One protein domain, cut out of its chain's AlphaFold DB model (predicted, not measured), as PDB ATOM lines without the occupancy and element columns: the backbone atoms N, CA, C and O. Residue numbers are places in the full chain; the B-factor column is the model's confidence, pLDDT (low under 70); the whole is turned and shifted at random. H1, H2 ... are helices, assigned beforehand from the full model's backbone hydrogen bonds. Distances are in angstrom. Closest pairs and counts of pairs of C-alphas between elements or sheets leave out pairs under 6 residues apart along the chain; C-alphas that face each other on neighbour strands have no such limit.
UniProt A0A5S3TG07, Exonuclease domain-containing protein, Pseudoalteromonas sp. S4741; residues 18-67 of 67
ATOM      1  N   LEU A  18     194.546 213.559 234.288       98.06
ATOM      2  CA  LEU A  18     194.054 213.842 235.629       98.06
ATOM      3  C   LEU A  18     195.162 214.510 236.445       98.06
ATOM      4  O   LEU A  18     196.336 214.150 236.347       98.06
ATOM      5  N   THR A  19     194.785 215.503 237.242       98.19
ATOM      6  CA  THR A  19     195.700 216.120 238.205       98.19
ATOM      7  C   THR A  19     195.796 215.256 239.456       98.19
ATOM      8  O   THR A  19     194.843 214.553 239.798       98.19
ATOM      9  N   ASP A  20     196.893 215.379 240.206       97.94
ATOM     10  CA  ASP A  20     197.043 214.684 241.491       97.94
ATOM     11  C   ASP A  20     195.890 215.006 242.450       97.94
ATOM     12  O   ASP A  20     195.401 214.127 243.150       97.94
ATOM     13  N   LEU A  21     195.395 216.251 242.445       98.06
ATOM     14  CA  LEU A  21     194.226 216.646 243.234       98.06
ATOM     15  C   LEU A  21     192.974 215.852 242.835       98.06
ATOM     16  O   LEU A  21     192.267 215.358 243.707       98.06
ATOM     17  N   CYS A  22     192.696 215.728 241.534       97.75
ATOM     18  CA  CYS A  22     191.532 214.997 241.036       97.75
ATOM     19  C   CYS A  22     191.605 213.511 241.415       97.75
ATOM     20  O   CYS A  22     190.641 212.972 241.962       97.75
ATOM     21  N   THR A  23     192.768 212.891 241.214       97.94
ATOM     22  CA  THR A  23     193.031 211.501 241.606       97.94
ATOM     23  C   THR A  23     192.885 211.315 243.114       97.94
ATOM     24  O   THR A  23     192.192 210.408 243.554       97.94
ATOM     25  N   ASN A  24     193.463 212.197 243.933       98.12
ATOM     26  CA  ASN A  24     193.388 212.090 245.393       98.12
ATOM     27  C   ASN A  24     191.961 212.275 245.933       98.12
ATOM     28  O   ASN A  24     191.600 211.645 246.923       98.12
ATOM     29  N   LEU A  25     191.148 213.130 245.303       98.12
ATOM     30  CA  LEU A  25     189.761 213.369 245.720       98.12
ATOM     31  C   LEU A  25     188.805 212.247 245.299       98.12
ATOM     32  O   LEU A  25     187.861 211.954 246.026       98.12
ATOM     33  N   THR A  26     189.021 211.646 244.127       97.38
ATOM     34  CA  THR A  26     188.076 210.684 243.525       97.38
ATOM     35  C   THR A  26     188.555 209.236 243.579       97.38
ATOM     36  O   THR A  26     187.768 208.325 243.355       97.38
ATOM     37  N   SER A  27     189.838 209.013 243.872       98.19
ATOM     38  CA  SER A  27     190.562 207.741 243.707       98.19
ATOM     39  C   SER A  27     190.650 207.223 242.263       98.19
ATOM     40  O   SER A  27     191.207 206.150 242.047       98.19
ATOM     41  N   ILE A  28     190.145 207.972 241.274       98.38
ATOM     42  CA  ILE A  28     190.187 207.596 239.856       98.38
ATOM     43  C   ILE A  28     191.603 207.806 239.330       98.38
ATOM     44  O   ILE A  28     192.152 208.905 239.414       98.38
ATOM     45  N   THR A  29     192.191 206.756 238.768       98.31
ATOM     46  CA  THR A  29     193.534 206.789 238.196       98.31
ATOM     47  C   THR A  29     193.502 207.155 236.716       98.31
ATOM     48  O   THR A  29     192.487 207.046 236.030       98.31
ATOM     49  N   GLN A  30     194.657 207.541 236.173       98.50
ATOM     50  CA  GLN A  30     194.777 207.795 234.739       98.50
ATOM     51  C   GLN A  30     194.448 206.551 233.896       98.50
ATOM     52  O   GLN A  30     193.879 206.675 232.814       98.50
ATOM     53  N   HIS A  31     194.768 205.357 234.404       98.19
ATOM     54  CA  HIS A  31     194.492 204.100 233.716       98.19
ATOM     55  C   HIS A  31     192.987 203.844 233.568       98.19
ATOM     56  O   HIS A  31     192.557 203.367 232.520       98.19
ATOM     57  N   ASP A  32     192.194 204.231 234.570       98.19
ATOM     58  CA  ASP A  32     190.738 204.057 234.564       98.19
ATOM     59  C   ASP A  32     190.061 204.843 233.434       98.19
ATOM     60  O   ASP A  32     189.047 204.407 232.888       98.19
ATOM     61  N   VAL A  33     190.629 205.994 233.057       98.25
ATOM     62  CA  VAL A  33     190.043 206.904 232.059       98.25
ATOM     63  C   VAL A  33     190.728 206.858 230.693       98.25
ATOM     64  O   VAL A  33     190.118 207.274 229.714       98.25
ATOM     65  N   ASP A  34     191.963 206.354 230.583       98.00
ATOM     66  CA  ASP A  34     192.732 206.350 229.323       98.00
ATOM     67  C   ASP A  34     192.061 205.518 228.211       98.00
ATOM     68  O   ASP A  34     192.210 205.837 227.028       98.00
ATOM     69  N   HIS A  35     191.318 204.474 228.589       95.56
ATOM     70  CA  HIS A  35     190.616 203.563 227.674       95.56
ATOM     71  C   HIS A  35     189.096 203.529 227.889       95.56
ATOM     72  O   HIS A  35     188.409 202.672 227.333       95.56
ATOM     73  N   ALA A  36     188.574 204.445 228.704       98.25
ATOM     74  CA  ALA A  36     187.144 204.596 228.917       98.25
ATOM     75  C   ALA A  36     186.449 205.152 227.657       98.25
ATOM     76  O   ALA A  36     187.089 205.823 226.846       98.25
ATOM     77  N   PRO A  37     185.137 204.917 227.479       98.44
ATOM     78  CA  PRO A  37     184.370 205.584 226.428       98.44
ATOM     79  C   PRO A  37     184.435 207.111 226.572       98.44
ATOM     80  O   PRO A  37     184.563 207.637 227.683       98.44
ATOM     81  N   TYR A  38     184.279 207.850 225.473       98.38
ATOM     82  CA  TYR A  38     183.982 209.272 225.580       98.38
ATOM     83  C   TYR A  38     182.548 209.467 226.080       98.38
ATOM     84  O   TYR A  38     181.704 208.565 226.090       98.38
ATOM     85  N   TYR A  39     182.263 210.693 226.515       97.88
ATOM     86  CA  TYR A  39     180.957 211.040 227.063       97.88
ATOM     87  C   TYR A  39     179.778 210.658 226.145       97.88
ATOM     88  O   TYR A  39     178.823 210.079 226.665       97.88
ATOM     89  N   PRO A  40     179.814 210.898 224.813       98.12
ATOM     90  CA  PRO A  40     178.706 210.525 223.934       98.12
ATOM     91  C   PRO A  40     178.396 209.024 223.936       98.12
ATOM     92  O   PRO A  40     177.224 208.651 223.906       98.12
ATOM     93  N   GLU A  41     179.409 208.153 224.004       98.44
ATOM     94  CA  GLU A  41     179.155 206.713 224.075       98.44
ATOM     95  C   GLU A  41     178.667 206.299 225.470       98.44
ATOM     96  O   GLU A  41     177.726 205.509 225.583       98.44
ATOM     97  N   ALA A  42     179.248 206.867 226.533       98.38
ATOM     98  CA  ALA A  42     178.863 206.574 227.912       98.38
ATOM     99  C   ALA A  42     177.403 206.955 228.211       98.38
ATOM    100  O   ALA A  42     176.654 206.150 228.768       98.38
ATOM    101  N   ILE A  43     176.964 208.153 227.798       97.88
ATOM    102  CA  ILE A  43     175.580 208.594 228.011       97.88
ATOM    103  C   ILE A  43     174.589 207.772 227.179       97.88
ATOM    104  O   ILE A  43     173.503 207.456 227.659       97.88
ATOM    105  N   GLY A  44     174.976 207.352 225.970       98.38
ATOM    106  CA  GLY A  44     174.172 206.441 225.156       98.38
ATOM    107  C   GLY A  44     173.996 205.070 225.817       98.38
ATOM    108  O   GLY A  44     172.892 204.521 225.835       98.38
ATOM    109  N   ALA A  45     175.058 204.531 226.426       98.38
ATOM    110  CA  ALA A  45     174.989 203.292 227.198       98.38
ATOM    111  C   ALA A  45     174.092 203.437 228.440       98.38
ATOM    112  O   ALA A  45     173.254 202.568 228.690       98.38
ATOM    113  N   PHE A  46     174.201 204.557 229.161       97.75
ATOM    114  CA  PHE A  46     173.340 204.870 230.301       97.75
ATOM    115  C   PHE A  46     171.860 204.965 229.903       97.75
ATOM    116  O   PHE A  46     171.013 204.338 230.532       97.75
ATOM    117  N   GLN A  47     171.539 205.685 228.824       97.06
ATOM    118  CA  GLN A  47     170.170 205.806 228.311       97.06
ATOM    119  C   GLN A  47     169.591 204.449 227.905       97.06
ATOM    120  O   GLN A  47     168.429 204.161 228.186       97.06
ATOM    121  N   LYS A  48     170.403 203.586 227.283       97.38
ATOM    122  CA  LYS A  48     169.995 202.220 226.939       97.38
ATOM    123  C   LYS A  48     169.716 201.372 228.182       97.38
ATOM    124  O   LYS A  48     168.760 200.604 228.179       97.38
ATOM    125  N   TRP A  49     170.538 201.491 229.225       96.69
ATOM    126  CA  TRP A  49     170.301 200.811 230.501       96.69
ATOM    127  C   TRP A  49     169.018 201.318 231.174       96.69
ATOM    128  O   TRP A  49     168.173 200.514 231.569       96.69
ATOM    129  N   LEU A  50     168.830 202.639 231.212       95.12
ATOM    130  CA  LEU A  50     167.668 203.297 231.806       95.12
ATOM    131  C   LEU A  50     166.364 202.996 231.056       95.12
ATOM    132  O   LEU A  50     165.318 202.880 231.683       95.12
ATOM    133  N   GLY A  51     166.424 202.796 229.736       94.69
ATOM    134  CA  GLY A  51     165.272 202.447 228.898       94.69
ATOM    135  C   GLY A  51     164.601 201.109 229.239       94.69
ATOM    136  O   GLY A  51     163.554 200.803 228.680       94.69
ATOM    137  N   ASN A  52     165.170 200.316 230.154       92.88
ATOM    138  CA  ASN A  52     164.514 199.130 230.714       92.88
ATOM    139  C   ASN A  52     163.525 199.462 231.851       92.88
ATOM    140  O   ASN A  52     162.909 198.546 232.398       92.88
ATOM    141  N   TYR A  53     163.398 200.739 232.232       92.50
ATOM    142  CA  TYR A  53     162.584 201.199 233.354       92.50
ATOM    143  C   TYR A  53     161.639 202.324 232.924       92.50
ATOM    144  O   TYR A  53     162.067 203.343 232.385       92.50
ATOM    145  N   ASP A  54     160.358 202.169 233.248       91.69
ATOM    146  CA  ASP A  54     159.351 203.217 233.086       91.69
ATOM    147  C   ASP A  54     159.194 204.026 234.385       91.69
ATOM    148  O   ASP A  54     159.390 203.502 235.482       91.69
ATOM    149  N   ASN A  55     158.766 205.289 234.270       92.19
ATOM    150  CA  ASN A  55     158.395 206.157 235.400       92.19
ATOM    151  C   ASN A  55     159.484 206.316 236.483       92.19
ATOM    152  O   ASN A  55     159.226 206.128 237.674       92.19
ATOM    153  N   TYR A  56     160.699 206.688 236.080       92.50
ATOM    154  CA  TYR A  56     161.803 206.960 237.000       92.50
ATOM    155  C   TYR A  56     161.905 208.446 237.385       92.50
ATOM    156  O   TYR A  56     161.462 209.338 236.661       92.50
ATOM    157  N   LEU A  57     162.552 208.709 238.524       94.25
ATOM    158  CA  LEU A  57     162.960 210.040 238.971       94.25
ATOM    159  C   LEU A  57     164.469 210.030 239.232       94.25
ATOM    160  O   LEU A  57     164.976 209.110 239.873       94.25
ATOM    161  N   PHE A  58     165.177 211.054 238.756       94.25
ATOM    162  CA  PHE A  58     166.577 211.259 239.115       94.25
ATOM    163  C   PHE A  58     166.691 211.929 240.481       94.25
ATOM    164  O   PHE A  58     166.003 212.911 240.756       94.25
ATOM    165  N   CYS A  59     167.600 211.413 241.306       94.88
ATOM    166  CA  CYS A  59     167.893 211.923 242.637       94.88
ATOM    167  C   CYS A  59     169.412 212.039 242.804       94.88
ATOM    168  O   CYS A  59     170.139 211.100 242.485       94.88
ATOM    169  N   SER A  60     169.876 213.166 243.337       95.06
ATOM    170  CA  SER A  60     171.287 213.460 243.614       95.06
ATOM    171  C   SER A  60     171.432 214.102 244.994       95.06
ATOM    172  O   SER A  60     170.461 214.566 245.597       95.06
ATOM    173  N   TRP A  61     172.658 214.135 245.511       94.19
ATOM    174  CA  TRP A  61     172.978 214.826 246.760       94.19
ATOM    175  C   TRP A  61     173.351 216.286 246.470       94.19
ATOM    176  O   TRP A  61     174.502 216.694 246.598       94.19
ATOM    177  N   GLY A  62     172.348 217.075 246.073       92.06
ATOM    178  CA  GLY A  62     172.488 218.489 245.713       92.06
ATOM    179  C   GLY A  62     172.303 218.759 244.217       92.06
ATOM    180  O   GLY A  62     172.009 217.859 243.436       92.06
ATOM    181  N   GLU A  63     172.467 220.023 243.821       90.38
ATOM    182  CA  GLU A  63     172.134 220.504 242.467       90.38
ATOM    183  C   GLU A  63     173.287 220.389 241.452       90.38
ATOM    184  O   GLU A  63     173.087 220.658 240.270       90.38
ATOM    185  N   TYR A  64     174.497 220.027 241.893       91.31
ATOM    186  CA  TYR A  64     175.704 220.118 241.064       91.31
ATOM    187  C   TYR A  64     175.735 219.126 239.894       91.31
ATOM    188  O   TYR A  64     176.294 219.463 238.859       91.31
ATOM    189  N   ASP A  65     175.118 217.947 240.017       90.81
ATOM    190  CA  ASP A  65     175.141 216.913 238.966       90.81
ATOM    191  C   ASP A  65     174.204 217.208 237.781       90.81
ATOM    192  O   ASP A  65     174.280 216.566 236.735       90.81
ATOM    193  N   LYS A  66     173.272 218.151 237.947       85.75
ATOM    194  CA  LYS A  66     172.212 218.434 236.970       85.75
ATOM    195  C   LYS A  66     172.678 219.287 235.782       85.75
ATOM    196  O   LYS A  66     172.024 219.254 234.736       85.75
ATOM    197  N   HIS A  67     173.719 220.097 235.964       70.31
ATOM    198  CA  HIS A  67     174.130 221.173 235.054       70.31
ATOM    199  C   HIS A  67     175.522 220.933 234.476       70.31
ATOM    200  O   HIS A  67     175.716 221.317 233.300       70.31
TER     201      HIS A  67
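What this domain is: This is residues 18 to 67 of the 67 residues of the protein "Exonuclease domain-containing protein" of Pseudoalteromonas sp. S4741 (UniProt A0A5S3TG07). The model is an open horseshoe round an empty middle: the longest helix, H3, makes part of its base, the short helices H2 and H1 follow one another along one arm, and the long unnamed stretch of residues 51 to 67 folds back as the other arm. No helix packs on another. The printed part has 50 residues, with three named helices in the order H1, H2, H3 and no named strand; the class is all helix, though under half of the residues, 24 of 50, are in named elements. It is only just loose, close to extended, with a radius of gyration of the C-alphas of 14.3 A and spans of 40 by 27 by 16 A.

Where its parts are: H3 covers residues 39 to 50, 16.1 A from first to last C-alpha, and runs from C-alpha 39 at (180.957, 211.040, 227.063) to C-alpha 50 at (167.668, 203.297, 231.806). H2 is residues 30 to 34, 6.0 A long. H1 is residues 20 to 26, 10.0 A long, and begins at C-alpha 20 at (197.043, 214.684, 241.491).

How they stand to each other: H3 touches no helix; it is apart from H2 and from H1. A tight link of 4 residues joins H2 to H3. H1 and H2 are close but not clearly touching, the closest C-alphas, those of Thr 23 and Gln 30, being 8.0 A apart, and their link of 3 residues is tight. In H1, H2 and H3 every O i to N i+4 pair is within hydrogen-bond range.

The domain as a whole: The two C-alphas farthest apart, those of Asp 20 and Asp 54, are 40.3 A apart, and those of Leu 18 and His 67, the chain's last residue, 21.2 A. Residues 46 to 57, of which 46 to 50 belong to H3, and residues 59 to 65 stand free. The printed part has no cut. Its mean pLDDT is 95.6, and no printed residue is under 70.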